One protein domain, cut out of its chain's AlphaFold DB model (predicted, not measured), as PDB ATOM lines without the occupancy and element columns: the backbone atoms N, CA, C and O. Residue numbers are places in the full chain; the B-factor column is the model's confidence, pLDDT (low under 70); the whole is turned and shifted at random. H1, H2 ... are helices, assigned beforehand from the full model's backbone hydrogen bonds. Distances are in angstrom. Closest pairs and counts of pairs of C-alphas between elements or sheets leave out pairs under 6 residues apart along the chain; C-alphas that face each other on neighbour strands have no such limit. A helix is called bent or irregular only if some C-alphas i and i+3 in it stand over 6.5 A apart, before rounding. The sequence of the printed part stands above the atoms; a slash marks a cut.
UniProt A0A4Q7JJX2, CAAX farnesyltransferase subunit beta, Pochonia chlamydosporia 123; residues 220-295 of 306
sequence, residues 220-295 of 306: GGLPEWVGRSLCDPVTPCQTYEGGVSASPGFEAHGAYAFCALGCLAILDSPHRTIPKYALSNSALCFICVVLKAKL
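What this domain is: This is residues 220 to 295 of the 306 residues of the protein "CAAX farnesyltransferase subunit beta" of Pochonia chlamydosporia 123 (UniProt A0A4Q7JJX2). Three helices, H1, H2 and H3, meet in a triangle, and a fourth, H4, is set off from it past one end of H2. A long looping stretch without a named element, residues 227 to 253, covers one side of the body. The 76 printed residues hold four named helices, in the order H1, H2, H3, H4, and no named strand; the class is all helix. The whole is compact, with a radius of gyration of the C-alphas of 11.6 A and spans of 37 by 27 by 21 A.

Where its parts are: Find C-alpha 254 at (15.264, 113.425, 34.890); from there the longest helix, H2, runs 20.0 A through residues 254 to 267. Before it look for H1, residues 222 to 226, beginning at C-alpha 222 at (22.845, 103.070, 49.371). After H2 come H3, residues 270 to 277 and 10.2 A long, and H4, residues 280 to 290 and 15.4 A long, which ends at C-alpha 290 at (10.495, 118.567, 34.030). H3 is neither bent nor irregular, but only just: C-alphas 272 and 275 are 6.2 A apart.

How they stand to each other: Start at H2, which touches H3 with residues 261 to 267 alone; their closest C-alphas, of Leu 264 and Thr 273, are 5.9 A apart. These two run opposite ways at a steep tilt of 68 degrees, only just short of about perpendicular. H1 touches H2, closest at the C-alphas of Val 226 and Ala 260, 5.9 A. H1 also touches H3, closest at the C-alphas of Pro 223 and Tyr 277, 7.0 A. H4 is close to H2 but not clearly touching, closest at the C-alphas of Gly 254 and Val 290, 7.1 A. H1 and H4 are apart. In H1, H2 and H4 every O i to N i+4 pair is within hydrogen-bond range; in H3, 2 of 4 are.

The domain as a whole: The two C-alphas farthest apart, those of Gly 220 and Lys 294, are 37.3 A apart. The printed part has no cut; the link from H1 to H2 is long, the other two are tight. Look to the B-factor column for a mean pLDDT of the printed part of 70.1, with residue 221, residues 225 to 236 and residues 278 to 295 under 70.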
ATOM      1  N   GLY A 220      23.664  98.385  52.149       72.88
ATOM      2  CA  GLY A 220      24.244  99.254  53.169       72.88
ATOM      3  C   GLY A 220      24.785 100.566  52.590       72.88
ATOM      4  O   GLY A 220      25.588 100.566  51.655       72.88
ATOM      5  N   GLY A 221      24.323 101.692  53.143       69.56
ATOM      6  CA  GLY A 221      24.726 103.047  52.745       69.56
ATOM      7  C   GLY A 221      24.160 103.534  51.405       69.56
ATOM      8  O   GLY A 221      24.337 104.699  51.065       69.56
ATOM      9  N   LEU A 222      23.462 102.683  50.642       71.56
ATOM     10  CA  LEU A 222      22.845 103.070  49.371       71.56
ATOM     11  C   LEU A 222      21.694 104.085  49.541       71.56
ATOM     12  O   LEU A 222      21.663 105.050  48.778       71.56
ATOM     13  N   PRO A 223      20.762 103.941  50.514       70.00
ATOM     14  CA  PRO A 223      19.737 104.960  50.747       70.00
ATOM     15  C   PRO A 223      20.334 106.332  51.082       70.00
ATOM     16  O   PRO A 223      19.812 107.352  50.641       70.00
ATOM     17  N   GLU A 224      21.418 106.354  51.857       72.19
ATOM     18  CA  GLU A 224      22.127 107.564  52.268       72.19
ATOM     19  C   GLU A 224      22.889 108.208  51.101       72.19
ATOM     20  O   GLU A 224      22.860 109.425  50.978       72.19
ATOM     21  N   TRP A 225      23.486 107.408  50.211       68.31
ATOM     22  CA  TRP A 225      24.165 107.887  49.000       68.31
ATOM     23  C   TRP A 225      23.200 108.460  47.954       68.31
ATOM     24  O   TRP A 225      23.455 109.504  47.355       68.31
ATOM     25  N   VAL A 226      22.053 107.801  47.755       67.44
ATOM     26  CA  VAL A 226      20.980 108.300  46.877       67.44
ATOM     27  C   VAL A 226      20.277 109.520  47.493       67.44
ATOM     28  O   VAL A 226      19.753 110.377  46.778       67.44
ATOM     29  N   GLY A 227      20.225 109.565  48.823       61.91
ATOM     30  CA  GLY A 227      19.444 110.499  49.613       61.91
ATOM     31  C   GLY A 227      20.188 111.732  50.119       61.91
ATOM     32  O   GLY A 227      21.375 111.953  49.921       61.91
ATOM     33  N   ARG A 228      19.430 112.583  50.802       57.16
ATOM     34  CA  ARG A 228      19.840 113.853  51.386       57.16
ATOM     35  C   ARG A 228      20.609 113.652  52.694       57.16
ATOM     36  O   ARG A 228      20.190 112.861  53.533       57.16
ATOM     37  N   SER A 229      21.553 114.549  52.979       45.56
ATOM     38  CA  SER A 229      21.778 115.018  54.351       45.56
ATOM     39  C   SER A 229      22.060 116.518  54.356       45.56
ATOM     40  O   SER A 229      22.999 116.993  53.731       45.56
ATOM     41  N   LEU A 230      21.242 117.288  55.077       41.41
ATOM     42  CA  LEU A 230      21.494 118.713  55.335       41.41
ATOM     43  C   LEU A 230      22.727 118.955  56.228       41.41
ATOM     44  O   LEU A 230      23.047 120.108  56.501       41.41
ATOM     45  N   CYS A 231      23.396 117.900  56.706       38.00
ATOM     46  CA  CYS A 231      24.435 118.008  57.726       38.00
ATOM     47  C   CYS A 231      25.697 117.173  57.445       38.00
ATOM     48  O   CYS A 231      26.561 117.137  58.316       38.00
ATOM     49  N   ASP A 232      25.825 116.525  56.281       42.44
ATOM     50  CA  ASP A 232      27.042 115.780  55.924       42.44
ATOM     51  C   ASP A 232      27.625 116.290  54.588       42.44
ATOM     52  O   ASP A 232      26.946 116.204  53.564       42.44
ATOM     53  N   PRO A 233      28.835 116.883  54.576       45.19
ATOM     54  CA  PRO A 233      29.481 117.405  53.370       45.19
ATOM     55  C   PRO A 233      29.984 116.321  52.401       45.19
ATOM     56  O   PRO A 233      30.537 116.663  51.355       45.19
ATOM     57  N   VAL A 234      29.783 115.035  52.701       47.53
ATOM     58  CA  VAL A 234      30.112 113.927  51.795       47.53
ATOM     59  C   VAL A 234      28.959 113.700  50.801       47.53
ATOM     60  O   VAL A 234      28.168 112.772  50.897       47.53
ATOM     61  N   THR A 235      28.872 114.637  49.853       54.78
ATOM     62  CA  THR A 235      28.480 114.438  48.443       54.78
ATOM     63  C   THR A 235      27.191 113.638  48.127       54.78
ATOM     64  O   THR A 235      27.271 112.527  47.611       54.78
ATOM     65  N   PRO A 236      25.987 114.225  48.307       69.94
ATOM     66  CA  PRO A 236      24.731 113.657  47.806       69.94
ATOM     67  C   PRO A 236      24.472 114.004  46.326       69.94
ATOM     68  O   PRO A 236      24.772 115.110  45.871       69.94
ATOM     69  N   CYS A 237      23.837 113.094  45.579       74.38
ATOM     70  CA  CYS A 237      23.425 113.320  44.182       74.38
ATOM     71  C   CYS A 237      22.222 114.277  44.036       74.38
ATOM     72  O   CYS A 237      21.862 114.648  42.924       74.38
ATOM     73  N   GLN A 238      21.557 114.686  45.122       79.31
ATOM     74  CA  GLN A 238      20.490 115.689  45.044       79.31
ATOM     75  C   GLN A 238      21.072 117.102  44.891       79.31
ATOM     76  O   GLN A 238      21.856 117.550  45.729       79.31
ATOM     77  N   THR A 239      20.638 117.834  43.863       81.00
ATOM     78  CA  THR A 239      21.133 119.189  43.573       81.00
ATOM     79  C   THR A 239      20.296 120.273  44.258       81.00
ATOM     80  O   THR A 239      19.218 120.021  44.811       81.00
ATOM     81  N   TYR A 240      20.780 121.520  44.203       81.62
ATOM     82  CA  TYR A 240      20.058 122.693  44.709       81.62
ATOM     83  C   TYR A 240      18.723 122.935  43.984       81.62
ATOM     84  O   TYR A 240      17.819 123.546  44.552       81.62
ATOM     85  N   GLU A 241      18.576 122.423  42.760       81.88
ATOM     86  CA  GLU A 241      17.357 122.506  41.950       81.88
ATOM     87  C   GLU A 241      16.246 121.597  42.497       81.88
ATOM     88  O   GLU A 241      15.078 121.751  42.153       81.88
ATOM     89  N   GLY A 242      16.603 120.645  43.369       78.19
ATOM     90  CA  GLY A 242      15.712 119.629  43.921       78.19
ATOM     91  C   GLY A 242      15.707 118.314  43.143       78.19
ATOM     92  O   GLY A 242      15.251 117.306  43.688       78.19
ATOM     93  N   GLY A 243      16.242 118.293  41.920       80.00
ATOM     94  CA  GLY A 243      16.446 117.072  41.144       80.00
ATOM     95  C   GLY A 243      17.666 116.262  41.594       80.00
ATOM     96  O   GLY A 243      18.313 116.583  42.591       80.00
ATOM     97  N   VAL A 244      17.962 115.185  40.863       82.62
ATOM     98  CA  VAL A 244      19.082 114.275  41.155       82.62
ATOM     99  C   VAL A 244      20.021 114.217  39.956       82.62
ATOM    100  O   VAL A 244      19.557 114.155  38.817       82.62
ATOM    101  N   SER A 245      21.323 114.248  40.209       82.94
ATOM    102  CA  SER A 245      22.401 114.203  39.225       82.94
ATOM    103  C   SER A 245      23.028 112.808  39.107       82.94
ATOM    104  O   SER A 245      22.731 111.904  39.887       82.94
ATOM    105  N   ALA A 246      23.903 112.625  38.110       79.31
ATOM    106  CA  ALA A 246      24.650 111.374  37.906       79.31
ATOM    107  C   ALA A 246      25.595 111.077  39.073       79.31
ATOM    108  O   ALA A 246      25.757 109.940  39.512       79.31
ATOM    109  N   SER A 247      26.246 112.142  39.523       77.06
ATOM    110  CA  SER A 247      27.236 112.143  40.577       77.06
ATOM    111  C   SER A 247      27.162 113.478  41.314       77.06
ATOM    112  O   SER A 247      26.643 114.467  40.774       77.06
ATOM    113  N   PRO A 248      27.671 113.540  42.542       78.38
ATOM    114  CA  PRO A 248      27.606 114.741  43.359       78.38
ATOM    115  C   PRO A 248      28.258 115.952  42.674       78.38
ATOM    116  O   PRO A 248      29.354 115.858  42.125       78.38
ATOM    117  N   GLY A 249      27.569 117.096  42.682       77.94
ATOM    118  CA  GLY A 249      28.034 118.341  42.049       77.94
ATOM    119  C   GLY A 249      27.703 118.500  40.559       77.94
ATOM    120  O   GLY A 249      27.954 119.570  40.007       77.94
ATOM    121  N   PHE A 250      27.118 117.486  39.916       84.31
ATOM    122  CA  PHE A 250      26.621 117.580  38.539       84.31
ATOM    123  C   PHE A 250      25.191 118.141  38.481       84.31
ATOM    124  O   PHE A 250      24.507 118.248  39.499       84.31
ATOM    125  N   GLU A 251      24.745 118.498  37.278       86.19
ATOM    126  CA  GLU A 251      23.404 119.027  37.007       86.19
ATOM    127  C   GLU A 251      22.305 117.995  37.297       86.19
ATOM    128  O   GLU A 251      22.487 116.785  37.096       86.19
ATOM    129  N   ALA A 252      21.148 118.468  37.769       87.12
ATOM    130  CA  ALA A 252      19.995 117.603  37.943       87.12
ATOM    131  C   ALA A 252      19.464 117.116  36.592       87.12
ATOM    132  O   ALA A 252      19.286 117.881  35.651       87.12
ATOM    133  N   HIS A 253      19.119 115.833  36.513       86.38
ATOM    134  CA  HIS A 253      18.618 115.247  35.279       86.38
ATOM    135  C   HIS A 253      17.500 114.238  35.548       86.38
ATOM    136  O   HIS A 253      17.591 113.391  36.440       86.38
ATOM    137  N   GLY A 254      16.447 114.279  34.726       83.19
ATOM    138  CA  GLY A 254      15.264 113.425  34.890       83.19
ATOM    139  C   GLY A 254      15.581 111.924  34.897       83.19
ATOM    140  O   GLY A 254      14.982 111.174  35.663       83.19
ATOM    141  N   ALA A 255      16.568 111.486  34.108       83.88
ATOM    142  CA  ALA A 255      16.989 110.082  34.083       83.88
ATOM    143  C   ALA A 255      17.598 109.615  35.419       83.88
ATOM    144  O   ALA A 255      17.255 108.539  35.903       83.88
ATOM    145  N   TYR A 256      18.452 110.427  36.052       84.31
ATOM    146  CA  TYR A 256      19.047 110.066  37.343       84.31
ATOM    147  C   TYR A 256      18.040 110.202  38.480       84.31
ATOM    148  O   TYR A 256      18.029 109.364  39.377       84.31
ATOM    149  N   ALA A 257      17.115 111.166  38.393       85.75
ATOM    150  CA  ALA A 257      15.974 111.239  39.301       85.75
ATOM    151  C   ALA A 257      15.106 109.970  39.237       85.75
ATOM    152  O   ALA A 257      14.745 109.428  40.281       85.75
ATOM    153  N   PHE A 258      14.823 109.446  38.039       85.25
ATOM    154  CA  PHE A 258      14.117 108.173  37.872       85.25
ATOM    155  C   PHE A 258      14.876 107.006  38.519       85.25
ATOM    156  O   PHE A 258      14.294 106.262  39.309       85.25
ATOM    157  N   CYS A 259      16.178 106.872  38.242       84.44
ATOM    158  CA  CYS A 259      17.006 105.813  38.825       84.44
ATOM    159  C   CYS A 259      17.061 105.896  40.359       84.44
ATOM    160  O   CYS A 259      16.880 104.887  41.038       84.44
ATOM    161  N   ALA A 260      17.260 107.093  40.908       82.69
ATOM    162  CA  ALA A 260      17.332 107.340  42.344       82.69
ATOM    163  C   ALA A 260      16.013 107.015  43.057       82.69
ATOM    164  O   ALA A 260      15.995 106.251  44.022       82.69
ATOM    165  N   LEU A 261      14.890 107.539  42.557       84.25
ATOM    166  CA  LEU A 261      13.573 107.269  43.137       84.25
ATOM    167  C   LEU A 261      13.186 105.792  43.006       84.25
ATOM    168  O   LEU A 261      12.641 105.222  43.950       84.25
ATOM    169  N   GLY A 262      13.512 105.157  41.876       83.00
ATOM    170  CA  GLY A 262      13.336 103.719  41.682       83.00
ATOM    171  C   GLY A 262      14.151 102.899  42.684       83.00
ATOM    172  O   GLY A 262      13.619 101.977  43.298       83.00
ATOM    173  N   CYS A 263      15.408 103.277  42.922       83.19
ATOM    174  CA  CYS A 263      16.258 102.644  43.927       83.19
ATOM    175  C   CYS A 263      15.658 102.767  45.337       83.19
ATOM    176  O   CYS A 263      15.518 101.768  46.040       83.19
ATOM    177  N   LEU A 264      15.229 103.969  45.739       81.94
ATOM    178  CA  LEU A 264      14.584 104.193  47.040       81.94
ATOM    179  C   LEU A 264      13.277 103.404  47.203       81.94
ATOM    180  O   LEU A 264      12.965 102.981  48.316       81.94
ATOM    181  N   ALA A 265      12.528 103.198  46.118       85.81
ATOM    182  CA  ALA A 265      11.298 102.408  46.112       85.81
ATOM    183  C   ALA A 265      11.541 100.889  46.185       85.81
ATOM    184  O   ALA A 265      10.660 100.156  46.631       85.81
ATOM    185  N   ILE A 266      12.716 100.412  45.756       83.94
ATOM    186  CA  ILE A 266      13.144  99.014  45.931       83.94
ATOM    187  C   ILE A 266      13.597  98.764  47.375       83.94
ATOM    188  O   ILE A 266      13.363  97.683  47.911       83.94
ATOM    189  N   LEU A 267      14.235  99.755  48.005       81.81
ATOM    190  CA  LEU A 267      14.811  99.626  49.347       81.81
ATOM    191  C   LEU A 267      13.750  99.489  50.453       81.81
ATOM    192  O   LEU A 267      13.921  98.679  51.359       81.81
ATOM    193  N   ASP A 268      12.668 100.270  50.396       84.62
ATOM    194  CA  ASP A 268      11.489 100.166  51.271       84.62
ATOM    195  C   ASP A 268      10.333 100.970  50.636       84.62
ATOM    196  O   ASP A 268      10.480 101.606  49.591       84.62
ATOM    197  N   SER A 269       9.151 100.932  51.249       87.12
ATOM    198  CA  SER A 269       7.943 101.565  50.728       87.12
ATOM    199  C   SER A 269       8.161 103.056  50.402       87.12
ATOM    200  O   SER A 269       8.625 103.798  51.275       87.12
ATOM    201  N   PRO A 270       7.733 103.549  49.219       85.19
ATOM    202  CA  PRO A 270       7.992 104.922  48.770       85.19
ATOM    203  C   PRO A 270       7.567 106.016  49.759       85.19
ATOM    204  O   PRO A 270       8.259 107.017  49.919       85.19
ATOM    205  N   HIS A 271       6.456 105.817  50.474       85.19
ATOM    206  CA  HIS A 271       5.954 106.770  51.472       85.19
ATOM    207  C   HIS A 271       6.840 106.879  52.729       85.19
ATOM    208  O   HIS A 271       6.664 107.807  53.513       85.19
ATOM    209  N   ARG A 272       7.783 105.949  52.932       84.50
ATOM    210  CA  ARG A 272       8.770 105.965  54.022       84.50
ATOM    211  C   ARG A 272      10.119 106.477  53.535       84.50
ATOM    212  O   ARG A 272      10.713 107.322  54.195       84.50
ATOM    213  N   THR A 273      10.601 105.976  52.398       82.12
ATOM    214  CA  THR A 273      11.949 106.279  51.895       82.12
ATOM    215  C   THR A 273      12.028 107.645  51.232       82.12
ATOM    216  O   THR A 273      12.930 108.412  51.555       82.12
ATOM    217  N   ILE A 274      11.070 108.005  50.374       80.50
ATOM    218  CA  ILE A 274      11.128 109.266  49.622       80.50
ATOM    219  C   ILE A 274      11.085 110.481  50.559       80.50
ATOM    220  O   ILE A 274      11.967 111.321  50.436       80.50
ATOM    221  N   PRO A 275      10.170 110.603  51.544       79.31
ATOM    222  CA  PRO A 275      10.190 111.756  52.449       79.31
ATOM    223  C   PRO A 275      11.407 111.781  53.382       79.31
ATOM    224  O   PRO A 275      11.803 112.847  53.846       79.31
ATOM    225  N   LYS A 276      11.982 110.608  53.684       79.00
ATOM    226  CA  LYS A 276      13.156 110.479  54.556       79.00
ATOM    227  C   LYS A 276      14.441 110.910  53.847       79.00
ATOM    228  O   LYS A 276      15.290 111.529  54.478       79.00
ATOM    229  N   TYR A 277      14.570 110.583  52.562       74.75
ATOM    230  CA  TYR A 277      15.815 110.711  51.806       74.75
ATOM    231  C   TYR A 277      15.757 111.732  50.662       74.75
ATOM    232  O   TYR A 277      16.804 112.180  50.226       74.75
ATOM    233  N   ALA A 278      14.593 112.167  50.185       67.06
ATOM    234  CA  ALA A 278      14.474 113.208  49.164       67.06
ATOM    235  C   ALA A 278      13.801 114.461  49.736       67.06
ATOM    236  O   ALA A 278      12.861 114.392  50.529       67.06
ATOM    237  N   LEU A 279      14.248 115.638  49.296       61.56
ATOM    238  CA  LEU A 279      13.513 116.881  49.521       61.56
ATOM    239  C   LEU A 279      12.114 116.836  48.924       61.56
ATOM    240  O   LEU A 279      11.952 117.115  47.739       61.56
ATOM    241  N   SER A 280      11.097 116.575  49.742       59.94
ATOM    242  CA  SER A 280       9.719 116.508  49.252       59.94
ATOM    243  C   SER A 280       9.316 117.767  48.476       59.94
ATOM    244  O   SER A 280       8.799 117.651  47.375       59.94
ATOM    245  N   ASN A 281       9.623 118.969  48.973       59.69
ATOM    246  CA  ASN A 281       9.138 120.202  48.342       59.69
ATOM    247  C   ASN A 281       9.923 120.614  47.085       59.69
ATOM    248  O   ASN A 281       9.302 120.977  46.090       59.69
ATOM    249  N   SER A 282      11.260 120.549  47.080       58.44
ATOM    250  CA  SER A 282      12.034 120.946  45.890       58.44
ATOM    251  C   SER A 282      12.114 119.842  44.835       58.44
ATOM    252  O   SER A 282      12.091 120.165  43.652       58.44
ATOM    253  N   ALA A 283      12.111 118.557  45.214       57.12
ATOM    254  CA  ALA A 283      12.030 117.469  44.238       57.12
ATOM    255  C   ALA A 283      10.672 117.452  43.527       57.12
ATOM    256  O   ALA A 283      10.628 117.261  42.314       57.12
ATOM    257  N   LEU A 284       9.570 117.720  44.242       58.28
ATOM    258  CA  LEU A 284       8.260 117.898  43.608       58.28
ATOM    259  C   LEU A 284       8.263 119.089  42.644       58.28
ATOM    260  O   LEU A 284       7.762 118.945  41.532       58.28
ATOM    261  N   CYS A 285       8.862 120.228  43.014       55.22
ATOM    262  CA  CYS A 285       9.004 121.369  42.105       55.22
ATOM    263  C   CYS A 285       9.813 121.011  40.849       55.22
ATOM    264  O   CYS A 285       9.340 121.272  39.746       55.22
ATOM    265  N   PHE A 286      10.974 120.364  40.991       66.62
ATOM    266  CA  PHE A 286      11.798 119.938  39.855       66.62
ATOM    267  C   PHE A 286      11.047 118.968  38.940       66.62
ATOM    268  O   PHE A 286      10.974 119.179  37.733       66.62
ATOM    269  N   ILE A 287      10.415 117.939  39.512       65.25
ATOM    270  CA  ILE A 287       9.626 116.967  38.751       65.25
ATOM    271  C   ILE A 287       8.455 117.656  38.043       65.25
ATOM    272  O   ILE A 287       8.183 117.334  36.893       65.25
ATOM    273  N   CYS A 288       7.786 118.630  38.666       53.59
ATOM    274  CA  CYS A 288       6.708 119.382  38.017       53.59
ATOM    275  C   CYS A 288       7.209 120.263  36.865       53.59
ATOM    276  O   CYS A 288       6.509 120.381  35.859       53.59
ATOM    277  N   VAL A 289       8.407 120.848  36.991       56.03
ATOM    278  CA  VAL A 289       9.062 121.619  35.923       56.03
ATOM    279  C   VAL A 289       9.455 120.701  34.762       56.03
ATOM    280  O   VAL A 289       9.117 121.001  33.619       56.03
ATOM    281  N   VAL A 290      10.075 119.550  35.046       54.50
ATOM    282  CA  VAL A 290      10.495 118.567  34.030       54.50
ATOM    283  C   VAL A 290       9.301 117.881  33.358       54.50
ATOM    284  O   VAL A 290       9.311 117.678  32.149       54.50
ATOM    285  N   LEU A 291       8.247 117.543  34.107       39.88
ATOM    286  CA  LEU A 291       7.060 116.857  33.580       39.88
ATOM    287  C   LEU A 291       5.968 117.812  33.072       39.88
ATOM    288  O   LEU A 291       4.916 117.331  32.652       39.88
ATOM    289  N   LYS A 292       6.171 119.142  33.116       43.69
ATOM    290  CA  LYS A 292       5.133 120.156  32.829       43.69
ATOM    291  C   LYS A 292       3.772 119.772  33.444       43.69
ATOM    292  O   LYS A 292       2.731 119.800  32.789       43.69
ATOM    293  N   ALA A 293       3.766 119.400  34.724       36.47
ATOM    294  CA  ALA A 293       2.537 119.067  35.436       36.47
ATOM    295  C   ALA A 293       1.974 120.314  36.131       36.47
ATOM    296  O   ALA A 293       2.578 120.905  37.025       36.47
ATOM    297  N   LYS A 294       0.785 120.720  35.686       34.44
ATOM    298  CA  LYS A 294       0.026 121.879  36.155       34.44
ATOM    299  C   LYS A 294      -0.451 121.674  37.602       34.44
ATOM    300  O   LYS A 294      -1.547 121.178  37.826       34.44
ATOM    301  N   LEU A 295       0.330 122.117  38.587       32.31
ATOM    302  CA  LEU A 295      -0.162 122.396  39.945       32.31
ATOM    303  C   LEU A 295      -0.598 123.864  40.053       32.31
ATOM    304  O   LEU A 295      -0.038 124.649  40.808       32.31
TER     305      LEU A 295